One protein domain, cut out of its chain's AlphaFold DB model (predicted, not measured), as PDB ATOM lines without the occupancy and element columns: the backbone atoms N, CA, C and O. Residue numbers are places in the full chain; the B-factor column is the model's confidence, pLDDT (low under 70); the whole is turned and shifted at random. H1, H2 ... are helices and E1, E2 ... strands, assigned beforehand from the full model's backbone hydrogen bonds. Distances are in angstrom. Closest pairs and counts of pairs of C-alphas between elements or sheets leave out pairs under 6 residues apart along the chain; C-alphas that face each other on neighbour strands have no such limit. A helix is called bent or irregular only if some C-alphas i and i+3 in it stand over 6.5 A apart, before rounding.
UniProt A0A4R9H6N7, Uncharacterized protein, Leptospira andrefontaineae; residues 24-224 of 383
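Overview. This is residues 24 to 224 of the 383 residues of an uncharacterized protein of Leptospira andrefontaineae (UniProt A0A4R9H6N7). A long, twisted sheet of seven strands curls round helix H4, with H2 over its strand E3, and a small second sheet, E4 and E9, is partly face to face with its E2 and E3 end in a loose sandwich. Beyond H4, E1 and E8 with residues 131 to 140 of E6 and 115 to 126 of E5 make a long arm of strands that gives the domain its length. The printed part has 201 residues with five named helices and nine named strands, in the order E1 H1 E2 H2 E3 E4 E5 E6 E7 H3 E8 H4 H5 E9. The large sheet is branched and mixed, the small one antiparallel, and the class is mixed, helices and strands. The whole is compact, with a radius of gyration of the C-alphas of 18.6 A, and spans 59 by 43 by 26 A.

Arrangement. In the branched sheet E6, residues 131 to 148, has three neighbours. On one side is E5, residues 107 to 126, antiparallel, with N 118 and O 138 2.8 A apart, within hydrogen-bond range. On the other side are E7, residues 154 to 156, antiparallel beside residues 146 to 148, with N 147 and O 155 at 2.9 A, and E8, residues 166 to 174, antiparallel beside residues 131 to 140, with N 137 and O 169 at 2.8 A. E5, E6 and E7 form a meander, each strand the antiparallel neighbour of the one before; E5 and E6 are a hairpin, as are E6 and E7. E5 bends by 87 degrees at residue 123 and E6 by 82 degrees at residue 134. The edge strand E1, residues 27 to 33, is antiparallel to E8, with N 29 and O 170 at 2.9 A. E2, residues 53 to 59, is parallel to E5, with N 57 and O 110 at 2.8 A, and on its other side is parallel to the edge strand E3, residues 87 to 94, with N 58 and O 92 at 2.9 A. E2, H2, residues 70 to 83, and E3 form a strand-helix-strand unit, two parallel neighbour strands with a helix between, and its crossover is right-handed. H2 is on the sheet at a height of 9.3 A, over E3, and runs along the strands at 16 degrees to E3 on the local plane. The hub is H4, residues 187 to 201, and the sheet curls round it; the closest C-alphas of E5 and H4, Leu 110 and Val 192, are 7.4 A apart. With residues 188 to 193 alone H4 touches H2, the same way at a shallow tilt of 30 degrees, closest at C-alphas 189 and 73, 5.9 A. H4 also touches H1, residues 37 to 40, at C-alphas 194 and 39, 4.8 A. H4 and H5, residues 203 to 207, touch only at the corner, and only just, with 3 pairs of C-alphas within 8 A; the closest, 200 and 206, are 5.4 A apart. H3, residues 158 to 162, stands at the sheet's level. E4, residues 96 to 105, and E9, residues 214 to 224, are antiparallel, with N 101 and O 218 at 2.9 A. The two sheets form a sandwich, two sheets face to face, their strands at 46 degrees. Every O i to N i+4 pair is within hydrogen-bond range in H3, H4 and H5, and 8 of 10 in H2; H1 is too short for one.

Along the chain. E1 begins at C-alpha 27, (32.304, 24.621, -60.737). E5 and E6 measure 47.0 A and 47.2 A from first to last C-alpha, E9 28.5 A, H4 20.8 A and H2 20.2 A. H2 is irregular, only just: C-alphas 76 and 79 are 6.6 A apart. H4 begins at C-alpha 187, (23.439, 31.847, -45.586), and E9 ends at C-alpha 224, (22.985, 56.311, -42.450).

Size, cuts and confidence. The C-alphas farthest apart, of Asn 151 and Phe 176, are 59.2 A apart. The printed part has no cut. The links H1 to E2 and E8 to H4 are long. The mean pLDDT of the printed part is 80.4; 43 residues are under 70, among them residues 120 to 132 and 173 to 183.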
ATOM      1  N   PHE A  24      33.321  26.902 -69.651       58.12
ATOM      2  CA  PHE A  24      32.086  26.130 -69.467       58.12
ATOM      3  C   PHE A  24      32.157  25.051 -68.373       58.12
ATOM      4  O   PHE A  24      31.106  24.617 -67.910       58.12
ATOM      5  N   ASN A  25      33.343  24.647 -67.898       62.53
ATOM      6  CA  ASN A  25      33.490  23.753 -66.735       62.53
ATOM      7  C   ASN A  25      33.846  24.513 -65.450       62.53
ATOM      8  O   ASN A  25      34.575  24.001 -64.605       62.53
ATOM      9  N   SER A  26      33.375  25.744 -65.259       66.19
ATOM     10  CA  SER A  26      33.488  26.373 -63.940       66.19
ATOM     11  C   SER A  26      32.540  25.677 -62.956       66.19
ATOM     12  O   SER A  26      31.329  25.640 -63.175       66.19
ATOM     13  N   CYS A  27      33.068  25.159 -61.856       69.12
ATOM     14  CA  CYS A  27      32.304  24.621 -60.737       69.12
ATOM     15  C   CYS A  27      32.424  25.548 -59.521       69.12
ATOM     16  O   CYS A  27      33.343  26.362 -59.413       69.12
ATOM     17  N   SER A  28      31.463  25.456 -58.604       73.31
ATOM     18  CA  SER A  28      31.520  26.184 -57.336       73.31
ATOM     19  C   SER A  28      31.199  25.247 -56.181       73.31
ATOM     20  O   SER A  28      30.203  24.525 -56.228       73.31
ATOM     21  N   LEU A  29      32.056  25.269 -55.162       75.00
ATOM     22  CA  LEU A  29      31.837  24.594 -53.889       75.00
ATOM     23  C   LEU A  29      31.402  25.641 -52.861       75.00
ATOM     24  O   LEU A  29      32.159  26.548 -52.529       75.00
ATOM     25  N   TYR A  30      30.182  25.513 -52.369       77.44
ATOM     26  CA  TYR A  30      29.572  26.343 -51.346       77.44
ATOM     27  C   TYR A  30      29.762  25.665 -49.995       77.44
ATOM     28  O   TYR A  30      29.330  24.535 -49.773       77.44
ATOM     29  N   LEU A  31      30.415  26.371 -49.085       76.81
ATOM     30  CA  LEU A  31      30.661  25.949 -47.717       76.81
ATOM     31  C   LEU A  31      29.987  26.949 -46.784       76.81
ATOM     32  O   LEU A  31      30.342  28.128 -46.779       76.81
ATOM     33  N   LEU A  32      29.038  26.476 -45.981       81.06
ATOM     34  CA  LEU A  32      28.544  27.216 -44.825       81.06
ATOM     35  C   LEU A  32      29.401  26.827 -43.618       81.06
ATOM     36  O   LEU A  32      29.457  25.658 -43.244       81.06
ATOM     37  N   ARG A  33      30.115  27.793 -43.042       79.56
ATOM     38  CA  ARG A  33      30.919  27.617 -41.827       79.56
ATOM     39  C   ARG A  33      30.100  28.026 -40.608       79.56
ATOM     40  O   ARG A  33      29.260  28.916 -40.709       79.56
ATOM     41  N   ASN A  34      30.386  27.410 -39.462       78.62
ATOM     42  CA  ASN A  34      29.646  27.597 -38.204       78.62
ATOM     43  C   ASN A  34      28.142  27.274 -38.324       78.62
ATOM     44  O   ASN A  34      27.308  27.840 -37.611       78.62
ATOM     45  N   SER A  35      27.820  26.366 -39.246       81.12
ATOM     46  CA  SER A  35      26.494  25.795 -39.443       81.12
ATOM     47  C   SER A  35      26.614  24.289 -39.603       81.12
ATOM     48  O   SER A  35      27.357  23.815 -40.467       81.12
ATOM     49  N   ASP A  36      25.814  23.568 -38.830       80.44
ATOM     50  CA  ASP A  36      25.624  22.133 -38.990       80.44
ATOM     51  C   ASP A  36      24.388  21.836 -39.847       80.44
ATOM     52  O   ASP A  36      23.576  22.715 -40.147       80.44
ATOM     53  N   SER A  37      24.214  20.575 -40.250       76.31
ATOM     54  CA  SER A  37      23.045  20.147 -41.033       76.31
ATOM     55  C   SER A  37      21.716  20.442 -40.326       76.31
ATOM     56  O   SER A  37      20.724  20.756 -40.982       76.31
ATOM     57  N   GLN A  38      21.705  20.406 -38.991       77.06
ATOM     58  CA  GLN A  38      20.533  20.718 -38.170       77.06
ATOM     59  C   GLN A  38      20.145  22.201 -38.200       77.06
ATOM     60  O   GLN A  38      18.973  22.519 -38.030       77.06
ATOM     61  N   ASP A  39      21.091  23.107 -38.460       77.75
ATOM     62  CA  ASP A  39      20.808  24.546 -38.553       77.75
ATOM     63  C   ASP A  39      20.050  24.904 -39.841       77.75
ATOM     64  O   ASP A  39      19.475  25.985 -39.958       77.75
ATOM     65  N   ARG A  40      20.048  23.994 -40.822       76.44
ATOM     66  CA  ARG A  40      19.466  24.192 -42.159       76.44
ATOM     67  C   ARG A  40      18.041  23.668 -42.270       76.44
ATOM     68  O   ARG A  40      17.329  24.024 -43.219       76.44
ATOM     69  N   GLN A  41      17.662  22.803 -41.333       81.31
ATOM     70  CA  GLN A  41      16.410  22.068 -41.339       81.31
ATOM     71  C   GLN A  41      15.472  22.596 -40.246       81.31
ATOM     72  O   GLN A  41      15.913  22.893 -39.131       81.31
ATOM     73  N   PRO A  42      14.170  22.718 -40.543       75.25
ATOM     74  CA  PRO A  42      13.179  23.004 -39.521       75.25
ATOM     75  C   PRO A  42      13.102  21.820 -38.550       75.25
ATOM     76  O   PRO A  42      12.895  20.680 -38.967       75.25
ATOM     77  N   ILE A  43      13.290  22.070 -37.254       70.69
ATOM     78  CA  ILE A  43      13.189  21.031 -36.226       70.69
ATOM     79  C   ILE A  43      11.770  21.066 -35.673       70.69
ATOM     80  O   ILE A  43      11.423  21.916 -34.855       70.69
ATOM     81  N   THR A  44      10.936  20.139 -36.130       63.81
ATOM     82  CA  THR A  44       9.574  19.983 -35.622       63.81
ATOM     83  C   THR A  44       9.614  19.337 -34.240       63.81
ATOM     84  O   THR A  44       9.919  18.157 -34.089       63.81
ATOM     85  N   SER A  45       9.307  20.119 -33.201       57.25
ATOM     86  CA  SER A  45       9.011  19.567 -31.879       57.25
ATOM     87  C   SER A  45       7.506  19.299 -31.780       57.25
ATOM     88  O   SER A  45       6.722  20.247 -31.861       57.25
ATOM     89  N   PRO A  46       7.065  18.044 -31.580       50.44
ATOM     90  CA  PRO A  46       5.644  17.714 -31.468       50.44
ATOM     91  C   PRO A  46       4.969  18.274 -30.200       50.44
ATOM     92  O   PRO A  46       3.762  18.120 -30.047       50.44
ATOM     93  N   GLN A  47       5.714  18.910 -29.284       49.03
ATOM     94  CA  GLN A  47       5.216  19.308 -27.959       49.03
ATOM     95  C   GLN A  47       4.951  20.810 -27.763       49.03
ATOM     96  O   GLN A  47       4.433  21.189 -26.716       49.03
ATOM     97  N   SER A  48       5.217  21.680 -28.742       52.84
ATOM     98  CA  SER A  48       4.836  23.096 -28.624       52.84
ATOM     99  C   SER A  48       4.683  23.776 -29.985       52.84
ATOM    100  O   SER A  48       5.621  24.390 -30.491       52.84
ATOM    101  N   GLN A  49       3.487  23.720 -30.575       61.69
ATOM    102  CA  GLN A  49       3.128  24.641 -31.658       61.69
ATOM    103  C   GLN A  49       2.860  26.023 -31.051       61.69
ATOM    104  O   GLN A  49       1.724  26.400 -30.784       61.69
ATOM    105  N   LYS A  50       3.935  26.753 -30.743       70.88
ATOM    106  CA  LYS A  50       3.849  28.180 -30.438       70.88
ATOM    107  C   LYS A  50       3.926  28.940 -31.750       70.88
ATOM    108  O   LYS A  50       4.952  28.900 -32.421       70.88
ATOM    109  N   GLU A  51       2.851  29.629 -32.099       77.31
ATOM    110  CA  GLU A  51       2.827  30.495 -33.272       77.31
ATOM    111  C   GLU A  51       3.553  31.806 -32.947       77.31
ATOM    112  O   GLU A  51       3.157  32.540 -32.040       77.31
ATOM    113  N   PHE A  52       4.624  32.109 -33.680       88.69
ATOM    114  CA  PHE A  52       5.247  33.432 -33.649       88.69
ATOM    115  C   PHE A  52       5.673  33.880 -35.051       88.69
ATOM    116  O   PHE A  52       5.912  33.070 -35.954       88.69
ATOM    117  N   GLY A  53       5.699  35.197 -35.253       93.00
ATOM    118  CA  GLY A  53       6.042  35.822 -36.525       93.00
ATOM    119  C   GLY A  53       7.546  36.028 -36.684       93.00
ATOM    120  O   GLY A  53       8.254  36.242 -35.705       93.00
ATOM    121  N   VAL A  54       8.045  36.019 -37.915       95.81
ATOM    122  CA  VAL A  54       9.431  36.382 -38.239       95.81
ATOM    123  C   VAL A  54       9.428  37.610 -39.141       95.81
ATOM    124  O   VAL A  54       8.765  37.610 -40.179       95.81
ATOM    125  N   ILE A  55      10.172  38.645 -38.758       95.88
ATOM    126  CA  ILE A  55      10.472  39.812 -39.595       95.88
ATOM    127  C   ILE A  55      11.968  39.789 -39.887       95.88
ATOM    128  O   ILE A  55      12.783  39.710 -38.968       95.88
ATOM    129  N   LEU A  56      12.331  39.879 -41.163       94.62
ATOM    130  CA  LEU A  56      13.719  39.973 -41.601       94.62
ATOM    131  C   LEU A  56      13.971  41.367 -42.173       94.62
ATOM    132  O   LEU A  56      13.252  41.793 -43.069       94.62
ATOM    133  N   ILE A  57      14.985  42.067 -41.678       93.00
ATOM    134  CA  ILE A  57      15.356  43.410 -42.128       93.00
ATOM    135  C   ILE A  57      16.780  43.357 -42.670       93.00
ATOM    136  O   ILE A  57      17.709  42.994 -41.950       93.00
ATOM    137  N   TYR A  58      16.954  43.717 -43.936       88.31
ATOM    138  CA  TYR A  58      18.266  43.899 -44.547       88.31
ATOM    139  C   TYR A  58      18.699  45.354 -44.402       88.31
ATOM    140  O   TYR A  58      18.108  46.224 -45.032       88.31
ATOM    141  N   GLU A  59      19.752  45.603 -43.627       85.69
ATOM    142  CA  GLU A  59      20.370  46.925 -43.470       85.69
ATOM    143  C   GLU A  59      21.607  47.012 -44.383       85.69
ATOM    144  O   GLU A  59      22.746  46.894 -43.928       85.69
ATOM    145  N   ASN A  60      21.402  47.127 -45.703       74.88
ATOM    146  CA  ASN A  60      22.481  47.026 -46.698       74.88
ATOM    147  C   ASN A  60      22.330  48.000 -47.876       74.88
ATOM    148  O   ASN A  60      21.226  48.311 -48.304       74.88
ATOM    149  N   ASN A  61      23.446  48.360 -48.511       62.03
ATOM    150  CA  ASN A  61      23.513  49.139 -49.752       62.03
ATOM    151  C   ASN A  61      23.171  48.340 -51.037       62.03
ATOM    152  O   ASN A  61      23.565  48.733 -52.133       62.03
ATOM    153  N   HIS A  62      22.455  47.218 -50.911       61.72
ATOM    154  CA  HIS A  62      22.050  46.307 -51.995       61.72
ATOM    155  C   HIS A  62      23.168  45.520 -52.714       61.72
ATOM    156  O   HIS A  62      22.880  44.816 -53.681       61.72
ATOM    157  N   ALA A  63      24.417  45.533 -52.235       57.03
ATOM    158  CA  ALA A  63      25.512  44.748 -52.822       57.03
ATOM    159  C   ALA A  63      25.500  43.253 -52.418       57.03
ATOM    160  O   ALA A  63      26.527  42.696 -52.024       57.03
ATOM    161  N   LEU A  64      24.344  42.586 -52.486       62.16
ATOM    162  CA  LEU A  64      24.235  41.144 -52.240       62.16
ATOM    163  C   LEU A  64      24.301  40.348 -53.540       62.16
ATOM    164  O   LEU A  64      23.749  40.742 -54.564       62.16
ATOM    165  N   ASN A  65      24.943  39.179 -53.481       68.81
ATOM    166  CA  ASN A  65      24.821  38.180 -54.538       68.81
ATOM    167  C   ASN A  65      23.337  37.791 -54.707       68.81
ATOM    168  O   ASN A  65      22.596  37.743 -53.726       68.81
ATOM    169  N   LEU A  66      22.930  37.455 -55.934       70.88
ATOM    170  CA  LEU A  66      21.586  37.010 -56.302       70.88
ATOM    171  C   LEU A  66      21.009  35.998 -55.298       70.88
ATOM    172  O   LEU A  66      19.852  36.123 -54.920       70.88
ATOM    173  N   ILE A  67      21.803  35.034 -54.817       77.06
ATOM    174  CA  ILE A  67      21.341  34.007 -53.860       77.06
ATOM    175  C   ILE A  67      20.883  34.608 -52.519       77.06
ATOM    176  O   ILE A  67      19.941  34.105 -51.919       77.06
ATOM    177  N   GLU A  68      21.536  35.671 -52.046       82.56
ATOM    178  CA  GLU A  68      21.230  36.302 -50.753       82.56
ATOM    179  C   GLU A  68      20.268  37.495 -50.891       82.56
ATOM    180  O   GLU A  68      19.934  38.136 -49.894       82.56
ATOM    181  N   ALA A  69      19.816  37.796 -52.115       83.62
ATOM    182  CA  ALA A  69      18.881  38.880 -52.377       83.62
ATOM    183  C   ALA A  69      17.551  38.656 -51.625       83.62
ATOM    184  O   ALA A  69      17.058  37.523 -51.605       83.62
ATOM    185  N   PRO A  70      16.919  39.717 -51.079       87.50
ATOM    186  CA  PRO A  70      15.717  39.604 -50.246       87.50
ATOM    187  C   PRO A  70      14.601  38.745 -50.856       87.50
ATOM    188  O   PRO A  70      14.024  37.900 -50.175       87.50
ATOM    189  N   PHE A  71      14.344  38.899 -52.159       87.88
ATOM    190  CA  PHE A  71      13.330  38.123 -52.877       87.88
ATOM    191  C   PHE A  71      13.625  36.612 -52.892       87.88
ATOM    192  O   PHE A  71      12.736  35.804 -52.634       87.88
ATOM    193  N   ASN A  72      14.877  36.225 -53.152       88.12
ATOM    194  CA  ASN A  72      15.275  34.816 -53.203       88.12
ATOM    195  C   ASN A  72      15.345  34.194 -51.808       88.12
ATOM    196  O   ASN A  72      14.987  33.037 -51.618       88.12
ATOM    197  N   VAL A  73      15.764  34.962 -50.805       89.44
ATOM    198  CA  VAL A  73      15.755  34.484 -49.421       89.44
ATOM    199  C   VAL A  73      14.327  34.299 -48.921       89.44
ATOM    200  O   VAL A  73      14.043  33.282 -48.291       89.44
ATOM    201  N   LYS A  74      13.408  35.208 -49.267       91.88
ATOM    202  CA  LYS A  74      11.979  35.059 -48.975       91.88
ATOM    203  C   LYS A  74      11.419  33.753 -49.547       91.88
ATOM    204  O   LYS A  74      10.836  32.978 -48.793       91.88
ATOM    205  N   SER A  75      11.662  33.462 -50.828       90.19
ATOM    206  CA  SER A  75      11.152  32.239 -51.470       90.19
ATOM    207  C   SER A  75      11.740  30.947 -50.888       90.19
ATOM    208  O   SER A  75      11.052  29.930 -50.836       90.19
ATOM    209  N   ILE A  76      12.983  30.979 -50.395       89.69
ATOM    210  CA  ILE A  76      13.605  29.850 -49.683       89.69
ATOM    211  C   ILE A  76      13.027  29.690 -48.267       89.69
ATOM    212  O   ILE A  76      12.874  28.566 -47.783       89.69
ATOM    213  N   LEU A  77      12.741  30.798 -47.581       91.00
ATOM    214  CA  LEU A  77      12.317  30.802 -46.183       91.00
ATOM    215  C   LEU A  77      10.852  30.435 -45.983       91.00
ATOM    216  O   LEU A  77      10.565  29.666 -45.071       91.00
ATOM    217  N   GLU A  78       9.941  30.953 -46.808       90.56
ATOM    218  CA  GLU A  78       8.496  30.707 -46.684       90.56
ATOM    219  C   GLU A  78       8.131  29.226 -46.464       90.56
ATOM    220  O   GLU A  78       7.456  28.934 -45.467       90.56
ATOM    221  N   PRO A  79       8.603  28.262 -47.285       89.00
ATOM    222  CA  PRO A  79       8.279  26.855 -47.063       89.00
ATOM    223  C   PRO A  79       8.910  26.300 -45.777       89.00
ATOM    224  O   PRO A  79       8.268  25.528 -45.069       89.00
ATOM    225  N   LYS A  80      10.140  26.703 -45.430       87.94
ATOM    226  CA  LYS A  80      10.853  26.193 -44.245       87.94
ATOM    227  C   LYS A  80      10.263  26.711 -42.929       87.94
ATOM    228  O   LYS A  80      10.130  25.951 -41.976       87.94
ATOM    229  N   ILE A  81       9.903  27.991 -42.885       87.75
ATOM    230  CA  ILE A  81       9.291  28.651 -41.724       87.75
ATOM    231  C   ILE A  81       7.887  28.087 -41.474       87.75
ATOM    232  O   ILE A  81       7.536  27.813 -40.328       87.75
ATOM    233  N   SER A  82       7.124  27.818 -42.538       84.81
ATOM    234  CA  SER A  82       5.792  27.214 -42.423       84.81
ATOM    235  C   SER A  82       5.831  25.825 -41.768       84.81
ATOM    236  O   SER A  82       4.968  25.504 -40.957       84.81
ATOM    237  N   VAL A  83       6.865  25.017 -42.044       84.19
ATOM    238  CA  VAL A  83       7.063  23.700 -41.402       84.19
ATOM    239  C   VAL A  83       7.306  23.819 -39.889       84.19
ATOM    240  O   VAL A  83       6.947  22.913 -39.142       84.19
ATOM    241  N   LEU A  84       7.862  24.940 -39.417       78.81
ATOM    242  CA  LEU A  84       8.038  25.225 -37.987       78.81
ATOM    243  C   LEU A  84       6.751  25.714 -37.298       78.81
ATOM    244  O   LEU A  84       6.777  25.967 -36.096       78.81
ATOM    245  N   GLY A  85       5.639  25.872 -38.027       78.50
ATOM    246  CA  GLY A  85       4.425  26.502 -37.497       78.50
ATOM    247  C   GLY A  85       4.587  28.006 -37.254       78.50
ATOM    248  O   GLY A  85       3.876  28.588 -36.438       78.50
ATOM    249  N   LEU A  86       5.545  28.636 -37.936       88.31
ATOM    250  CA  LEU A  86       5.839  30.063 -37.838       88.31
ATOM    251  C   LEU A  86       5.296  30.803 -39.060       88.31
ATOM    252  O   LEU A  86       5.085  30.213 -40.122       88.31
ATOM    253  N   LYS A  87       5.124  32.121 -38.939       91.44
ATOM    254  CA  LYS A  87       4.691  32.976 -40.052       91.44
ATOM    255  C   LYS A  87       5.793  33.955 -40.430       91.44
ATOM    256  O   LYS A  87       6.162  34.807 -39.627       91.44
ATOM    257  N   LEU A  88       6.290  33.888 -41.665       93.50
ATOM    258  CA  LEU A  88       7.113  34.971 -42.206       93.50
ATOM    259  C   LEU A  88       6.198  36.178 -42.446       93.50
ATOM    260  O   LEU A  88       5.317  36.121 -43.300       93.50
ATOM    261  N   ILE A  89       6.367  37.235 -41.654       94.00
ATOM    262  CA  ILE A  89       5.544  38.445 -41.739       94.00
ATOM    263  C   ILE A  89       5.982  39.257 -42.949       94.00
ATOM    264  O   ILE A  89       5.182  39.515 -43.844       94.00
ATOM    265  N   GLU A  90       7.263  39.621 -42.994       92.81
ATOM    266  CA  GLU A  90       7.807  40.431 -44.074       92.81
ATOM    267  C   GLU A  90       9.334  40.331 -44.154       92.81
ATOM    268  O   GLU A  90      10.014  39.992 -43.179       92.81
ATOM    269  N   VAL A  91       9.860  40.639 -45.342       92.44
ATOM    270  CA  VAL A  91      11.287  40.817 -45.596       92.44
ATOM    271  C   VAL A  91      11.496  42.241 -46.097       92.44
ATOM    272  O   VAL A  91      11.124  42.563 -47.224       92.44
ATOM    273  N   HIS A  92      12.093  43.074 -45.254       90.94
ATOM    274  CA  HIS A  92      12.396  44.474 -45.527       90.94
ATOM    275  C   HIS A  92      13.805  44.638 -46.071       90.94
ATOM    276  O   HIS A  92      14.714  43.884 -45.720       90.94
ATOM    277  N   SER A  93      13.992  45.644 -46.917       87.19
ATOM    278  CA  SER A  93      15.298  46.016 -47.449       87.19
ATOM    279  C   SER A  93      15.465  47.519 -47.358       87.19
ATOM    280  O   SER A  93      14.909  48.245 -48.177       87.19
ATOM    281  N   ASP A  94      16.297  47.956 -46.420       80.50
ATOM    282  CA  ASP A  94      16.572  49.359 -46.158       80.50
ATOM    283  C   ASP A  94      18.043  49.683 -46.417       80.50
ATOM    284  O   ASP A  94      18.961  49.004 -45.955       80.50
ATOM    285  N   ALA A  95      18.272  50.796 -47.112       77.75
ATOM    286  CA  ALA A  95      19.598  51.384 -47.298       77.75
ATOM    287  C   ALA A  95      20.002  52.270 -46.099       77.75
ATOM    288  O   ALA A  95      20.664  53.296 -46.258       77.75
ATOM    289  N   SER A  96      19.581  51.896 -44.889       80.25
ATOM    290  CA  SER A  96      19.899  52.578 -43.634       80.25
ATOM    291  C   SER A  96      19.916  51.596 -42.464       80.25
ATOM    292  O   SER A  96      19.257  50.559 -42.532       80.25
ATOM    293  N   TYR A  97      20.579  51.957 -41.362       84.88
ATOM    294  CA  TYR A  97      20.255  51.335 -40.076       84.88
ATOM    295  C   TYR A  97      18.828  51.690 -39.683       84.88
ATOM    296  O   TYR A  97      18.351  52.796 -39.969       84.88
ATOM    297  N   SER A  98      18.147  50.762 -39.024       89.19
ATOM    298  CA  SER A  98      16.730  50.903 -38.760       89.19
ATOM    299  C   SER A  98      16.339  50.488 -37.347       89.19
ATOM    300  O   SER A  98      17.005  49.713 -36.655       89.19
ATOM    301  N   VAL A  99      15.240  51.062 -36.873       91.06
ATOM    302  CA  VAL A  99      14.570  50.708 -35.622       91.06
ATOM    303  C   VAL A  99      13.122  50.384 -35.947       91.06
ATOM    304  O   VAL A  99      12.494  51.050 -36.770       91.06
ATOM    305  N   VAL A 100      12.598  49.345 -35.302       91.88
ATOM    306  CA  VAL A 100      11.194  48.974 -35.443       91.88
ATOM    307  C   VAL A 100      10.391  49.700 -34.374       91.88
ATOM    308  O   VAL A 100      10.720  49.623 -33.194       91.88
ATOM    309  N   VAL A 101       9.364  50.433 -34.796       91.75
ATOM    310  CA  VAL A 101       8.486  51.214 -33.920       91.75
ATOM    311  C   VAL A 101       7.050  50.762 -34.145       91.75
ATOM    312  O   VAL A 101       6.584  50.739 -35.283       91.75
ATOM    313  N   GLY A 102       6.340  50.424 -33.072       91.38
ATOM    314  CA  GLY A 102       4.940  50.004 -33.121       91.38
ATOM    315  C   GLY A 102       4.631  48.886 -32.133       91.38
ATOM    316  O   GLY A 102       5.410  48.619 -31.218       91.38
ATOM    317  N   GLU A 103       3.488  48.238 -32.328       93.62
ATOM    318  CA  GLU A 103       3.031  47.120 -31.512       93.62
ATOM    319  C   GLU A 103       3.434  45.790 -32.159       93.62
ATOM    320  O   GLU A 103       2.801  45.293 -33.091       93.62
ATOM    321  N   LEU A 104       4.511  45.204 -31.634       94.69
ATOM    322  CA  LEU A 104       4.966  43.862 -31.977       94.69
ATOM    323  C   LEU A 104       4.713  42.923 -30.801       94.69
ATOM    324  O   LEU A 104       5.146  43.223 -29.694       94.69
ATOM    325  N   LYS A 105       4.062  41.778 -31.025       95.12
ATOM    326  CA  LYS A 105       3.908  40.712 -30.018       95.12
ATOM    327  C   LYS A 105       4.095  39.349 -30.649       95.12
ATOM    328  O   LYS A 105       3.531  39.093 -31.714       95.12
ATOM    329  N   ASN A 106       4.822  38.472 -29.958       94.38
ATOM    330  CA  ASN A 106       5.177  37.138 -30.444       94.38
ATOM    331  C   ASN A 106       5.876  37.220 -31.813       94.38
ATOM    332  O   ASN A 106       5.452  36.584 -32.778       94.38
ATOM    333  N   ILE A 107       6.909  38.063 -31.922       95.75
ATOM    334  CA  ILE A 107       7.644  38.282 -33.178       95.75
ATOM    335  C   ILE A 107       9.147  38.241 -32.943       95.75
ATOM    336  O   ILE A 107       9.674  38.948 -32.091       95.75
ATOM    337  N   LEU A 108       9.844  37.457 -33.757       95.75
ATOM    338  CA  LEU A 108      11.292  37.477 -33.887       95.75
ATOM    339  C   LEU A 108      11.683  38.451 -35.002       95.75
ATOM    340  O   LEU A 108      11.384  38.223 -36.174       95.75
ATOM    341  N   VAL A 109      12.377  39.523 -34.636       96.19
ATOM    342  CA  VAL A 109      12.974  40.474 -35.575       96.19
ATOM    343  C   VAL A 109      14.445  40.122 -35.759       96.19
ATOM    344  O   VAL A 109      15.208  40.074 -34.792       96.19
ATOM    345  N   LEU A 110      14.844  39.890 -37.006       94.44
ATOM    346  CA  LEU A 110      16.220  39.617 -37.405       94.44
ATOM    347  C   LEU A 110      16.722  40.758 -38.281       94.44
ATOM    348  O   LEU A 110      16.162  41.013 -39.346       94.44
ATOM    349  N   LYS A 111      17.791  41.425 -37.851       91.44
ATOM    350  CA  LYS A 111      18.462  42.472 -38.625       91.44
ATOM    351  C   LYS A 111      19.760  41.929 -39.191       91.44
ATOM    352  O   LYS A 111      20.682  41.609 -38.442       91.44
ATOM    353  N   VAL A 112      19.816  41.814 -40.511       87.81
ATOM    354  CA  VAL A 112      21.011  41.425 -41.252       87.81
ATOM    355  C   VAL A 112      21.815  42.688 -41.505       87.81
ATOM    356  O   VAL A 112      21.439  43.526 -42.325       87.81
ATOM    357  N   SER A 113      22.920  42.805 -40.784       75.50
ATOM    358  CA  SER A 113      23.844  43.928 -40.827       75.50
ATOM    359  C   SER A 113      25.272  43.411 -41.012       75.50
ATOM    360  O   SER A 113      25.539  42.215 -40.968       75.50
ATOM    361  N   LYS A 114      26.209  44.321 -41.243       64.69
ATOM    362  CA  LYS A 114      27.644  44.065 -41.424       64.69
ATOM    363  C   LYS A 114      28.019  43.092 -42.530       64.69
ATOM    364  O   LYS A 114      27.988  41.882 -42.374       64.69
ATOM    365  N   PHE A 115      28.474  43.653 -43.641       68.69
ATOM    366  CA  PHE A 115      28.825  42.904 -44.838       68.69
ATOM    367  C   PHE A 115      30.341  42.905 -44.990       68.69
ATOM    368  O   PHE A 115      30.917  43.876 -45.487       68.69
ATOM    369  N   ALA A 116      30.992  41.815 -44.584       68.38
ATOM    370  CA  ALA A 116      32.369  41.549 -44.974       68.38
ATOM    371  C   ALA A 116      32.389  40.534 -46.122       68.38
ATOM    372  O   ALA A 116      32.295  39.324 -45.946       68.38
ATOM    373  N   HIS A 117      32.536  41.050 -47.338       74.69
ATOM    374  CA  HIS A 117      32.751  40.263 -48.544       74.69
ATOM    375  C   HIS A 117      34.238  40.285 -48.927       74.69
ATOM    376  O   HIS A 117      34.865  41.339 -49.029       74.69
ATOM    377  N   ARG A 118      34.836  39.116 -49.139       70.50
ATOM    378  CA  ARG A 118      36.220  38.978 -49.593       70.50
ATOM    379  C   ARG A 118      36.266  38.074 -50.803       70.50
ATOM    380  O   ARG A 118      35.836  36.931 -50.737       70.50
ATOM    381  N   ARG A 119      36.935  38.542 -51.849       70.31
ATOM    382  CA  ARG A 119      37.394  37.701 -52.947       70.31
ATOM    383  C   ARG A 119      38.901  37.526 -52.833       70.31
ATOM    384  O   ARG A 119      39.629  38.485 -52.585       70.31
ATOM    385  N   GLY A 120      39.368  36.297 -52.955       65.75
ATOM    386  CA  GLY A 120      40.779  35.957 -52.885       65.75
ATOM    387  C   GLY A 120      41.157  35.002 -53.999       65.75
ATOM    388  O   GLY A 120      40.343  34.202 -54.451       65.75
ATOM    389  N   TRP A 121      42.413  35.077 -54.416       61.50
ATOM    390  CA  TRP A 121      43.034  34.026 -55.206       61.50
ATOM    391  C   TRP A 121      43.674  33.044 -54.233       61.50
ATOM    392  O   TRP A 121      44.386  33.441 -53.312       61.50
ATOM    393  N   SER A 122      43.388  31.767 -54.406       61.16
ATOM    394  CA  SER A 122      43.980  30.689 -53.626       61.16
ATOM    395  C   SER A 122      44.223  29.582 -54.616       61.16
ATOM    396  O   SER A 122      43.287  28.858 -54.909       61.16
ATOM    397  N   PHE A 123      45.422  29.497 -55.185       56.78
ATOM    398  CA  PHE A 123      45.727  28.424 -56.118       56.78
ATOM    399  C   PHE A 123      45.927  27.135 -55.317       56.78
ATOM    400  O   PHE A 123      46.992  26.913 -54.743       56.78
ATOM    401  N   TYR A 124      44.871  26.334 -55.216       61.22
ATOM    402  CA  TYR A 124      44.901  25.026 -54.573       61.22
ATOM    403  C   TYR A 124      44.567  23.969 -55.614       61.22
ATOM    404  O   TYR A 124      43.496  23.989 -56.225       61.22
ATOM    405  N   THR A 125      45.503  23.051 -55.818       54.69
ATOM    406  CA  THR A 125      45.321  21.884 -56.668       54.69
ATOM    407  C   THR A 125      45.401  20.669 -55.758       54.69
ATOM    408  O   THR A 125      46.389  20.457 -55.060       54.69
ATOM    409  N   SER A 126      44.328  19.889 -55.701       55.69
ATOM    410  CA  SER A 126      44.326  18.644 -54.938       55.69
ATOM    411  C   SER A 126      44.017  17.492 -55.865       55.69
ATOM    412  O   SER A 126      42.973  17.455 -56.519       55.69
ATOM    413  N   LEU A 127      44.946  16.536 -55.887       58.56
ATOM    414  CA  LEU A 127      44.786  15.257 -56.573       58.56
ATOM    415  C   LEU A 127      43.584  14.476 -56.022       58.56
ATOM    416  O   LEU A 127      42.953  13.740 -56.767       58.56
ATOM    417  N   PHE A 128      43.237  14.674 -54.745       56.00
ATOM    418  CA  PHE A 128      42.131  13.972 -54.093       56.00
ATOM    419  C   PHE A 128      40.762  14.560 -54.453       56.00
ATOM    420  O   PHE A 128      39.796  13.825 -54.619       56.00
ATOM    421  N   THR A 129      40.669  15.885 -54.593       58.38
ATOM    422  CA  THR A 129      39.409  16.557 -54.954       58.38
ATOM    423  C   THR A 129      39.252  16.742 -56.459       58.38
ATOM    424  O   THR A 129      38.214  17.230 -56.887       58.38
ATOM    425  N   LEU A 130      40.275  16.387 -57.255       66.56
ATOM    426  CA  LEU A 130      40.316  16.556 -58.711       66.56
ATOM    427  C   LEU A 130      39.835  17.952 -59.144       66.56
ATOM    428  O   LEU A 130      39.139  18.096 -60.146       66.56
ATOM    429  N   MET A 131      40.178  18.981 -58.369       64.94
ATOM    430  CA  MET A 131      39.742  20.359 -58.589       64.94
ATOM    431  C   MET A 131      40.944  21.292 -58.584       64.94
ATOM    432  O   MET A 131      41.794  21.234 -57.690       64.94
ATOM    433  N   LEU A 132      40.973  22.176 -59.578       69.38
ATOM    434  CA  LEU A 132      41.790  23.379 -59.577       69.38
ATOM    435  C   LEU A 132      40.942  24.499 -58.994       69.38
ATOM    436  O   LEU A 132      39.974  24.917 -59.617       69.38
ATOM    437  N   ILE A 133      41.293  24.987 -57.814       70.50
ATOM    438  CA  ILE A 133      40.639  26.139 -57.201       70.50
ATOM    439  C   ILE A 133      41.545  27.331 -57.496       70.50
ATOM    440  O   ILE A 133      42.626  27.387 -56.924       70.50
ATOM    441  N   PRO A 134      41.213  28.243 -58.425       63.50
ATOM    442  CA  PRO A 134      41.947  29.496 -58.616       63.50
ATOM    443  C   PRO A 134      41.682  30.519 -57.512       63.50
ATOM    444  O   PRO A 134      42.510  31.397 -57.257       63.50
ATOM    445  N   GLY A 135      40.522  30.448 -56.861       70.38
ATOM    446  CA  GLY A 135      40.107  31.477 -55.928       70.38
ATOM    447  C   GLY A 135      38.886  31.115 -55.110       70.38
ATOM    448  O   GLY A 135      38.203  30.119 -55.337       70.38
ATOM    449  N   PHE A 136      38.616  31.977 -54.145       75.19
ATOM    450  CA  PHE A 136      37.476  31.868 -53.263       75.19
ATOM    451  C   PHE A 136      36.799  33.219 -53.084       75.19
ATOM    452  O   PHE A 136      37.403  34.285 -53.202       75.19
ATOM    453  N   GLU A 137      35.537  33.141 -52.725       76.56
ATOM    454  CA  GLU A 137      34.705  34.231 -52.273       76.56
ATOM    455  C   GLU A 137      34.249  33.888 -50.857       76.56
ATOM    456  O   GLU A 137      33.916  32.740 -50.580       76.56
ATOM    457  N   SER A 138      34.273  34.827 -49.925       76.94
ATOM    458  CA  SER A 138      33.755  34.617 -48.577       76.94
ATOM    459  C   SER A 138      32.891  35.785 -48.155       76.94
ATOM    460  O   SER A 138      33.313  36.930 -48.294       76.94
ATOM    461  N   TRP A 139      31.726  35.473 -47.612       77.88
ATOM    462  CA  TRP A 139      30.743  36.409 -47.102       77.88
ATOM    463  C   TRP A 139      30.566  36.172 -45.611       77.88
ATOM    464  O   TRP A 139      30.395  35.039 -45.156       77.88
ATOM    465  N   ASP A 140      30.614  37.270 -44.883       75.94
ATOM    466  CA  ASP A 140      30.428  37.365 -43.451       75.94
ATOM    467  C   ASP A 140      29.314  38.385 -43.220       75.94
ATOM    468  O   ASP A 140      29.417  39.522 -43.695       75.94
ATOM    469  N   LEU A 141      28.227  37.916 -42.602       78.81
ATOM    470  CA  LEU A 141      27.056  38.708 -42.248       78.81
ATOM    471  C   LEU A 141      26.835  38.609 -40.750       78.81
ATOM    472  O   LEU A 141      26.768  37.507 -40.202       78.81
ATOM    473  N   GLN A 142      26.632  39.749 -40.107       79.62
ATOM    474  CA  GLN A 142      26.178  39.778 -38.730       79.62
ATOM    475  C   GLN A 142      24.652  39.812 -38.678       79.62
ATOM    476  O   GLN A 142      23.988  40.559 -39.393       79.62
ATOM    477  N   ILE A 143      24.068  39.000 -37.802       86.75
ATOM    478  CA  ILE A 143      22.619  38.984 -37.604       86.75
ATOM    479  C   ILE A 143      22.338  39.298 -36.147       86.75
ATOM    480  O   ILE A 143      22.712  38.543 -35.252       86.75
ATOM    481  N   ALA A 144      21.703  40.444 -35.919       89.94
ATOM    482  CA  ALA A 144      21.143  40.785 -34.624       89.94
ATOM    483  C   ALA A 144      19.723  40.220 -34.539       89.94
ATOM    484  O   ALA A 144      18.966  40.281 -35.510       89.94
ATOM    485  N   ALA A 145      19.371  39.670 -33.382       93.31
ATOM    486  CA  ALA A 145      18.085  39.032 -33.153       93.31
ATOM    487  C   ALA A 145      17.433  39.598 -31.893       93.31
ATOM    488  O   ALA A 145      18.059  39.624 -30.832       93.31
ATOM    489  N   SER A 146      16.169  39.987 -32.016       95.44
ATOM    490  CA  SER A 146      15.337  40.448 -30.907       95.44
ATOM    491  C   SER A 146      13.986  39.743 -30.951       95.44
ATOM    492  O   SER A 146      13.313  39.755 -31.983       95.44
ATOM    493  N   LEU A 147      13.573  39.143 -29.837       95.69
ATOM    494  CA  LEU A 147      12.235  38.581 -29.665       95.69
ATOM    495  C   LEU A 147      11.348  39.594 -28.943       95.69
ATOM    496  O   LEU A 147      11.689  40.057 -27.861       95.69
ATOM    497  N   TYR A 148      10.195  39.902 -29.518       95.88
ATOM    498  CA  TYR A 148       9.134  40.662 -28.874       95.88
ATOM    499  C   TYR A 148       8.180  39.674 -28.209       95.88
ATOM    500  O   TYR A 148       7.558  38.855 -28.894       95.88
ATOM    501  N   ASP A 149       8.107  39.718 -26.877       93.75
ATOM    502  CA  ASP A 149       7.282  38.798 -26.091       93.75
ATOM    503  C   ASP A 149       5.773  39.054 -26.261       93.75
ATOM    504  O   ASP A 149       5.338  39.924 -27.020       93.75
ATOM    505  N   SER A 150       4.944  38.288 -25.554       93.38
ATOM    506  CA  SER A 150       3.486  38.452 -25.587       93.38
ATOM    507  C   SER A 150       2.979  39.797 -25.048       93.38
ATOM    508  O   SER A 150       1.861  40.206 -25.368       93.38
ATOM    509  N   ASN A 151       3.797  40.521 -24.278       93.38
ATOM    510  CA  ASN A 151       3.506  41.873 -23.799       93.38
ATOM    511  C   ASN A 151       4.087  42.958 -24.720       93.38
ATOM    512  O   ASN A 151       3.834  44.140 -24.499       93.38
ATOM    513  N   GLY A 152       4.838  42.566 -25.750       90.75
ATOM    514  CA  GLY A 152       5.534  43.449 -26.679       90.75
ATOM    515  C   GLY A 152       6.843  44.021 -26.149       90.75
ATOM    516  O   GLY A 152       7.361  44.995 -26.691       90.75
ATOM    517  N   LYS A 153       7.407  43.421 -25.098       93.94
ATOM    518  CA  LYS A 153       8.734  43.776 -24.603       93.94
ATOM    519  C   LYS A 153       9.805  43.154 -25.496       93.94
ATOM    520  O   LYS A 153       9.791  41.948 -25.738       93.94
ATOM    521  N   GLU A 154      10.764  43.972 -25.921       94.56
ATOM    522  CA  GLU A 154      11.939  43.514 -26.660       94.56
ATOM    523  C   GLU A 154      12.908  42.741 -25.747       94.56
ATOM    524  O   GLU A 154      13.289  43.199 -24.665       94.56
ATOM    525  N   ILE A 155      13.319  41.560 -26.205       94.44
ATOM    526  CA  ILE A 155      14.305  40.685 -25.572       94.44
ATOM    527  C   ILE A 155      15.425  40.432 -26.596       94.44
ATOM    528  O   ILE A 155      15.230  39.644 -27.528       94.44
ATOM    529  N   PRO A 156      16.595  41.084 -26.467       93.44
ATOM    530  CA  PRO A 156      17.723  40.832 -27.358       93.44
ATOM    531  C   PRO A 156      18.293  39.427 -27.126       93.44
ATOM    532  O   PRO A 156      18.407  38.974 -25.987       93.44
ATOM    533  N   ILE A 157      18.696  38.750 -28.204       92.31
ATOM    534  CA  ILE A 157      19.245  37.387 -28.174       92.31
ATOM    535  C   ILE A 157      20.716  37.420 -28.638       92.31
ATOM    536  O   ILE A 157      21.024  37.096 -29.791       92.31
ATOM    537  N   PRO A 158      21.665  37.799 -27.759       86.75
ATOM    538  CA  PRO A 158      23.072  37.986 -28.132       86.75
ATOM    539  C   PRO A 158      23.762  36.689 -28.575       86.75
ATOM    540  O   PRO A 158      24.727  36.730 -29.341       86.75
ATOM    541  N   ALA A 159      23.257  35.526 -28.145       84.12
ATOM    542  CA  ALA A 159      23.788  34.227 -28.551       84.12
ATOM    543  C   ALA A 159      23.784  34.052 -30.081       84.12
ATOM    544  O   ALA A 159      24.782  33.603 -30.644       84.12
ATOM    545  N   ILE A 160      22.717  34.495 -30.761       81.62
ATOM    546  CA  ILE A 160      22.591  34.426 -32.227       81.62
ATOM    547  C   ILE A 160      23.640  35.318 -32.905       81.62
ATOM    548  O   ILE A 160      24.273  34.909 -33.877       81.62
ATOM    549  N   GLN A 161      23.893  36.502 -32.347       80.38
ATOM    550  CA  GLN A 161      24.867  37.453 -32.881       80.38
ATOM    551  C   GLN A 161      26.322  36.973 -32.731       80.38
ATOM    552  O   GLN A 161      27.177  37.334 -33.538       80.38
ATOM    553  N   SER A 162      26.613  36.171 -31.703       77.94
ATOM    554  CA  SER A 162      27.968  35.693 -31.390       77.94
ATOM    555  C   SER A 162      28.464  34.541 -32.279       77.94
ATOM    556  O   SER A 162      29.667  34.296 -32.348       77.94
ATOM    557  N   GLN A 163      27.561  33.842 -32.976       73.06
ATOM    558  CA  GLN A 163      27.878  32.671 -33.806       73.06
ATOM    559  C   GLN A 163      27.259  32.771 -35.210       73.06
ATOM    560  O   GLN A 163      26.448  31.911 -35.585       73.06
ATOM    561  N   PRO A 164      27.623  33.797 -36.003       74.06
ATOM    562  CA  PRO A 164      27.057  33.956 -37.333       74.06
ATOM    563  C   PRO A 164      27.492  32.796 -38.234       74.06
ATOM    564  O   PRO A 164      28.613  32.283 -38.133       74.06
ATOM    565  N   VAL A 165      26.588  32.362 -39.110       79.56
ATOM    566  CA  VAL A 165      26.937  31.449 -40.203       79.56
ATOM    567  C   VAL A 165      27.637  32.264 -41.281       79.56
ATOM    568  O   VAL A 165      27.123  33.305 -41.685       79.56
ATOM    569  N   TYR A 166      28.778  31.767 -41.757       80.75
ATOM    570  CA  TYR A 166      29.575  32.390 -42.817       80.75
ATOM    571  C   TYR A 166      29.501  31.551 -44.085       80.75
ATOM    572  O   TYR A 166      29.415  30.324 -44.019       80.75
ATOM    573  N   LYS A 167      29.633  32.181 -45.248       82.06
ATOM    574  CA  LYS A 167      29.600  31.497 -46.539       82.06
ATOM    575  C   LYS A 167      30.941  31.636 -47.208       82.06
ATOM    576  O   LYS A 167      31.468  32.733 -47.337       82.06
ATOM    577  N   GLN A 168      31.483  30.527 -47.675       79.31
ATOM    578  CA  GLN A 168      32.660  30.515 -48.516       79.31
ATOM    579  C   GLN A 168      32.347  29.754 -49.797       79.31
ATOM    580  O   GLN A 168      31.925  28.607 -49.758       79.31
ATOM    581  N   VAL A 169      32.545  30.407 -50.932       77.50
ATOM    582  CA  VAL A 169      32.397  29.829 -52.260       77.50
ATOM    583  C   VAL A 169      33.791  29.622 -52.824       77.50
ATOM    584  O   VAL A 169      34.528  30.581 -53.030       77.50
ATOM    585  N   TRP A 170      34.192  28.381 -53.052       75.56
ATOM    586  CA  TRP A 170      35.401  28.080 -53.808       75.56
ATOM    587  C   TRP A 170      35.024  27.970 -55.271       75.56
ATOM    588  O   TRP A 170      34.170  27.168 -55.639       75.56
ATOM    589  N   LEU A 171      35.635  28.815 -56.090       73.38
ATOM    590  CA  LEU A 171      35.457  28.795 -57.532       73.38
ATOM    591  C   LEU A 171      36.521  27.856 -58.076       73.38
ATOM    592  O   LEU A 171      37.701  28.064 -57.800       73.38
ATOM    593  N   GLY A 172      36.104  26.818 -58.792       70.94
ATOM    594  CA  GLY A 172      36.981  25.753 -59.248       70.94
ATOM    595  C   GLY A 172      36.771  25.386 -60.709       70.94
ATOM    596  O   GLY A 172      35.735  25.683 -61.298       70.94
ATOM    597  N   TRP A 173      37.728  24.661 -61.269       68.94
ATOM    598  CA  TRP A 173      37.561  23.869 -62.482       68.94
ATOM    599  C   TRP A 173      37.791  22.407 -62.119       68.94
ATOM    600  O   TRP A 173      38.847  22.084 -61.558       68.94
ATOM    601  N   PRO A 174      36.823  21.518 -62.372       65.69
ATOM    602  CA  PRO A 174      37.036  20.112 -62.140       65.69
ATOM    603  C   PRO A 174      37.990  19.593 -63.225       65.69
ATOM    604  O   PRO A 174      37.927  19.997 -64.382       65.69
ATOM    605  N   ILE A 175      38.912  18.718 -62.838       63.69
ATOM    606  CA  ILE A 175      39.888  18.082 -63.734       63.69
ATOM    607  C   ILE A 175      39.193  17.008 -64.598       63.69
ATOM    608  O   ILE A 175      39.658  16.675 -65.685       63.69
ATOM    609  N   PHE A 176      38.036  16.508 -64.150       55.88
ATOM    610  CA  PHE A 176      37.146  15.601 -64.880       55.88
ATOM    611  C   PHE A 176      35.714  16.157 -64.892       55.88
ATOM    612  O   PHE A 176      35.336  16.827 -63.938       55.88
ATOM    613  N   PRO A 177      34.878  15.864 -65.905       52.75
ATOM    614  CA  PRO A 177      33.514  16.397 -66.034       52.75
ATOM    615  C   PRO A 177      32.508  15.743 -65.060       52.75
ATOM    616  O   PRO A 177      31.388  15.404 -65.431       52.75
ATOM    617  N   LEU A 178      32.900  15.532 -63.805       52.34
ATOM    618  CA  LEU A 178      32.003  15.106 -62.740       52.34
ATOM    619  C   LEU A 178      31.373  16.362 -62.139       52.34
ATOM    620  O   LEU A 178      31.967  17.055 -61.314       52.34
ATOM    621  N   TYR A 179      30.164  16.676 -62.598       50.00
ATOM    622  CA  TYR A 179      29.313  17.695 -61.994       50.00
ATOM    623  C   TYR A 179      28.878  17.223 -60.605       50.00
ATOM    624  O   TYR A 179      27.826  16.612 -60.449       50.00
ATOM    625  N   TRP A 180      29.672  17.527 -59.582       49.59
ATOM    626  CA  TRP A 180      29.169  17.561 -58.215       49.59
ATOM    627  C   TRP A 180      29.227  18.999 -57.721       49.59
ATOM    628  O   TRP A 180      30.268  19.517 -57.322       49.59
ATOM    629  N   LEU A 181      28.087  19.673 -57.834       56.12
ATOM    630  CA  LEU A 181      27.872  21.000 -57.279       56.12
ATOM    631  C   LEU A 181      27.298  20.798 -55.877       56.12
ATOM    632  O   LEU A 181      26.252  20.174 -55.724       56.12
ATOM    633  N   SER A 182      27.983  21.303 -54.854       59.62
ATOM    634  CA  SER A 182      27.399  21.420 -53.512       59.62
ATOM    635  C   SER A 182      26.116  22.250 -53.572       59.62
ATOM    636  O   SER A 182      26.041  23.198 -54.363       59.62
ATOM    637  N   GLU A 183      25.155  21.951 -52.704       64.00
ATOM    638  CA  GLU A 183      23.899  22.695 -52.624       64.00
ATOM    639  C   GLU A 183      24.139  24.204 -52.469       64.00
ATOM    640  O   GLU A 183      24.926  24.667 -51.640       64.00
ATOM    641  N   LYS A 184      23.453  24.988 -53.308       73.12
ATOM    642  CA  LYS A 184      23.487  26.453 -53.267       73.12
ATOM    643  C   LYS A 184      22.582  26.949 -52.144       73.12
ATOM    644  O   LYS A 184      21.496  27.459 -52.396       73.12
ATOM    645  N   GLU A 185      23.021  26.791 -50.905       77.88
ATOM    646  CA  GLU A 185      22.253  27.267 -49.756       77.88
ATOM    647  C   GLU A 185      22.450  28.772 -49.520       77.88
ATOM    648  O   GLU A 185      23.540  29.338 -49.714       77.88
ATOM    649  N   SER A 186      21.364  29.435 -49.107       86.12
ATOM    650  CA  SER A 186      21.415  30.810 -48.612       86.12
ATOM    651  C   SER A 186      21.900  30.811 -47.169       86.12
ATOM    652  O   SER A 186      21.373  30.115 -46.294       86.12
ATOM    653  N   MET A 187      22.905  31.640 -46.921       87.62
ATOM    654  CA  MET A 187      23.439  31.847 -45.586       87.62
ATOM    655  C   MET A 187      22.458  32.624 -44.707       87.62
ATOM    656  O   MET A 187      22.303  32.297 -43.531       87.62
ATOM    657  N   VAL A 188      21.761  33.620 -45.268       89.44
ATOM    658  CA  VAL A 188      20.741  34.378 -44.528       89.44
ATOM    659  C   VAL A 188      19.590  33.462 -44.126       89.44
ATOM    660  O   VAL A 188      19.212  33.439 -42.957       89.44
ATOM    661  N   ALA A 189      19.090  32.644 -45.060       90.06
ATOM    662  CA  ALA A 189      18.014  31.706 -44.764       90.06
ATOM    663  C   ALA A 189      18.409  30.715 -43.656       90.06
ATOM    664  O   ALA A 189      17.634  30.463 -42.739       90.06
ATOM    665  N   THR A 190      19.639  30.196 -43.705       90.00
ATOM    666  CA  THR A 190      20.162  29.278 -42.681       90.00
ATOM    667  C   THR A 190      20.238  29.946 -41.310       90.00
ATOM    668  O   THR A 190      19.788  29.371 -40.324       90.00
ATOM    669  N   ASN A 191      20.735  31.183 -41.227       90.44
ATOM    670  CA  ASN A 191      20.763  31.917 -39.961       90.44
ATOM    671  C   ASN A 191      19.357  32.185 -39.403       90.44
ATOM    672  O   ASN A 191      19.163  32.104 -38.194       90.44
ATOM    673  N   VAL A 192      18.373  32.484 -40.257       92.12
ATOM    674  CA  VAL A 192      16.979  32.699 -39.829       92.12
ATOM    675  C   VAL A 192      16.383  31.420 -39.242       92.12
ATOM    676  O   VAL A 192      15.782  31.464 -38.171       92.12
ATOM    677  N   ILE A 193      16.587  30.271 -39.894       90.75
ATOM    678  CA  ILE A 193      16.125  28.974 -39.379       90.75
ATOM    679  C   ILE A 193      16.846  28.610 -38.081       90.75
ATOM    680  O   ILE A 193      16.196  28.209 -37.118       90.75
ATOM    681  N   LYS A 194      18.164  28.822 -38.013       90.19
ATOM    682  CA  LYS A 194      18.949  28.646 -36.787       90.19
ATOM    683  C   LYS A 194      18.390  29.493 -35.640       90.19
ATOM    684  O   LYS A 194      18.128  28.952 -34.573       90.19
ATOM    685  N   ALA A 195      18.124  30.778 -35.877       91.56
ATOM    686  CA  ALA A 195      17.547  31.691 -34.894       91.56
ATOM    687  C   ALA A 195      16.153  31.249 -34.418       91.56
ATOM    688  O   ALA A 195      15.892  31.213 -33.216       91.56
ATOM    689  N   ALA A 196      15.275  30.862 -35.346       90.94
ATOM    690  CA  ALA A 196      13.951  30.343 -35.019       90.94
ATOM    691  C   ALA A 196      14.034  29.059 -34.175       90.94
ATOM    692  O   ALA A 196      13.372  28.947 -33.143       90.94
ATOM    693  N   ASN A 197      14.904  28.121 -34.561       88.75
ATOM    694  CA  ASN A 197      15.166  26.899 -33.804       88.75
ATOM    695  C   ASN A 197      15.724  27.205 -32.402       88.75
ATOM    696  O   ASN A 197      15.341  26.534 -31.448       88.75
ATOM    697  N   THR A 198      16.602  28.205 -32.249       89.69
ATOM    698  CA  THR A 198      17.110  28.643 -30.938       89.69
ATOM    699  C   THR A 198      15.973  29.118 -30.036       89.69
ATOM    700  O   THR A 198      15.885  28.659 -28.902       89.69
ATOM    701  N   VAL A 199      15.071  29.965 -30.543       90.19
ATOM    702  CA  VAL A 199      13.910  30.457 -29.779       90.19
ATOM    703  C   VAL A 199      12.980  29.315 -29.362       90.19
ATOM    704  O   VAL A 199      12.493  29.305 -28.237       90.19
ATOM    705  N   LEU A 200      12.742  28.346 -30.250       86.62
ATOM    706  CA  LEU A 200      11.862  27.207 -29.971       86.62
ATOM    707  C   LEU A 200      12.468  26.193 -28.989       86.62
ATOM    708  O   LEU A 200      11.732  25.564 -28.232       86.62
ATOM    709  N   LYS A 201      13.792  26.002 -29.015       86.50
ATOM    710  CA  LYS A 201      14.498  25.066 -28.124       86.50
ATOM    711  C   LYS A 201      14.758  25.647 -26.739       86.50
ATOM    712  O   LYS A 201      14.809  24.893 -25.771       86.50
ATOM    713  N   ASP A 202      14.958  26.956 -26.649       88.81
ATOM    714  CA  ASP A 202      15.150  27.638 -25.377       88.81
ATOM    715  C   ASP A 202      13.806  27.760 -24.652       88.81
ATOM    716  O   ASP A 202      12.921  28.517 -25.052       88.81
ATOM    717  N   THR A 203      13.648  27.003 -23.568       87.06
ATOM    718  CA  THR A 203      12.408  26.968 -22.788       87.06
ATOM    719  C   THR A 203      12.040  28.321 -22.192       87.06
ATOM    720  O   THR A 203      10.851  28.608 -22.051       87.06
ATOM    721  N   GLU A 204      13.024  29.157 -21.848       89.94
ATOM    722  CA  GLU A 204      12.763  30.478 -21.281       89.94
ATOM    723  C   GLU A 204      12.228  31.426 -22.350       89.94
ATOM    724  O   GLU A 204      11.215  32.087 -22.120       89.94
ATOM    725  N   LEU A 205      12.849  31.453 -23.533       90.38
ATOM    726  CA  LEU A 205      12.382  32.265 -24.661       90.38
ATOM    727  C   LEU A 205      11.036  31.769 -25.180       90.38
ATOM    728  O   LEU A 205      10.109  32.561 -25.347       90.38
ATOM    729  N   ALA A 206      10.892  30.457 -25.361       88.50
ATOM    730  CA  ALA A 206       9.642  29.854 -25.779       88.50
ATOM    731  C   ALA A 206       8.521  30.207 -24.797       88.50
ATOM    732  O   ALA A 206       7.440  30.586 -25.237       88.50
ATOM    733  N   ALA A 207       8.742  30.151 -23.476       89.06
ATOM    734  CA  ALA A 207       7.736  30.499 -22.463       89.06
ATOM    735  C   ALA A 207       7.207  31.942 -22.576       89.06
ATOM    736  O   ALA A 207       6.051  32.177 -22.231       89.06
ATOM    737  N   ARG A 208       8.000  32.882 -23.110       90.62
ATOM    738  CA  ARG A 208       7.599  34.285 -23.343       90.62
ATOM    739  C   ARG A 208       6.612  34.462 -24.499       90.62
ATOM    740  O   ARG A 208       6.017  35.530 -24.627       90.62
ATOM    741  N   ILE A 209       6.444  33.433 -25.325       89.69
ATOM    742  CA  ILE A 209       5.555  33.436 -26.485       89.69
ATOM    743  C   ILE A 209       4.194  32.867 -26.076       89.69
ATOM    744  O   ILE A 209       4.091  31.708 -25.646       89.69
ATOM    745  N   SER A 210       3.146  33.679 -26.208       89.19
ATOM    746  CA  SER A 210       1.767  33.291 -25.898       89.19
ATOM    747  C   SER A 210       0.749  34.213 -26.568       89.19
ATOM    748  O   SER A 210       0.894  35.436 -26.519       89.19
ATOM    749  N   GLY A 211      -0.335  33.642 -27.092       88.44
ATOM    750  CA  GLY A 211      -1.405  34.401 -27.743       88.44
ATOM    751  C   GLY A 211      -1.131  34.679 -29.227       88.44
ATOM    752  O   GLY A 211      -0.244  34.056 -29.807       88.44
ATOM    753  N   PRO A 212      -1.910  35.575 -29.858       90.69
ATOM    754  CA  PRO A 212      -1.817  35.828 -31.292       90.69
ATOM    755  C   PRO A 212      -0.565  36.631 -31.665       90.69
ATOM    756  O   PRO A 212      -0.007  37.370 -30.849       90.69
ATOM    757  N   ILE A 213      -0.158  36.526 -32.929       92.94
ATOM    758  CA  ILE A 213       0.870  37.386 -33.523       92.94
ATOM    759  C   ILE A 213       0.270  38.776 -33.764       92.94
ATOM    760  O   ILE A 213      -0.753  38.894 -34.439       92.94
ATOM    761  N   VAL A 214       0.920  39.824 -33.254       94.12
ATOM    762  CA  VAL A 214       0.551  41.227 -33.521       94.12
ATOM    763  C   VAL A 214       1.722  41.906 -34.204       94.12
ATOM    764  O   VAL A 214       2.813  41.923 -33.645       94.12
ATOM    765  N   SER A 215       1.502  42.429 -35.411       94.00
ATOM    766  CA  SER A 215       2.543  42.993 -36.274       94.00
ATOM    767  C   SER A 215       2.144  44.362 -36.833       94.00
ATOM    768  O   SER A 215       2.162  44.550 -38.049       94.00
ATOM    769  N   ASP A 216       1.765  45.305 -35.970       94.38
ATOM    770  CA  ASP A 216       1.407  46.666 -36.387       94.38
ATOM    771  C   ASP A 216       2.594  47.606 -36.138       94.38
ATOM    772  O   ASP A 216       2.771  48.166 -35.054       94.38
ATOM    773  N   TYR A 217       3.495  47.688 -37.119       94.75
ATOM    774  CA  TYR A 217       4.799  48.335 -36.970       94.75
ATOM    775  C   TYR A 217       5.196  49.160 -38.189       94.75
ATOM    776  O   TYR A 217       4.668  49.018 -39.290       94.75
ATOM    777  N   LYS A 218       6.188  50.020 -37.975       94.00
ATOM    778  CA  LYS A 218       6.910  50.750 -39.012       94.00
ATOM    779  C   LYS A 218       8.402  50.606 -38.783       94.00
ATOM    780  O   LYS A 218       8.868  50.565 -37.643       94.00
ATOM    781  N   ILE A 219       9.149  50.568 -39.876       91.94
ATOM    782  CA  ILE A 219      10.602  50.636 -39.834       91.94
ATOM    783  C   ILE A 219      11.013  52.088 -40.032       91.94
ATOM    784  O   ILE A 219      10.605  52.742 -40.991       91.94
ATOM    785  N   VAL A 220      11.782  52.608 -39.082       93.12
ATOM    786  CA  VAL A 220      12.246  53.993 -39.070       93.12
ATOM    787  C   VAL A 220      13.760  53.997 -39.177       93.12
ATOM    788  O   VAL A 220      14.447  53.299 -38.433       93.12
ATOM    789  N   LYS A 221      14.286  54.812 -40.090       91.12
ATOM    790  CA  LYS A 221      15.722  55.049 -40.227       91.12
ATOM    791  C   LYS A 221      16.297  55.619 -38.928       91.12
ATOM    792  O   LYS A 221      15.831  56.655 -38.456       91.12
ATOM    793  N   SER A 222      17.319  54.967 -38.383       88.69
ATOM    794  CA  SER A 222      18.039  55.420 -37.188       88.69
ATOM    795  C   SER A 222      19.354  56.117 -37.524       88.69
ATOM    796  O   SER A 222      19.690  57.113 -36.888       88.69
ATOM    797  N   ALA A 223      20.079  55.632 -38.534       83.62
ATOM    798  CA  ALA A 223      21.334  56.211 -39.003       83.62
ATOM    799  C   ALA A 223      21.601  55.859 -40.474       83.62
ATOM    800  O   ALA A 223      21.045  54.898 -41.015       83.62
ATOM    801  N   ASP A 224      22.450  56.646 -41.130       80.56
ATOM    802  CA  ASP A 224      22.985  56.311 -42.450       80.56
ATOM    803  C   ASP A 224      23.911  55.098 -42.373       80.56
ATOM    804  O   ASP A 224      24.591  54.882 -41.370       80.56
TER     805      ASP A 224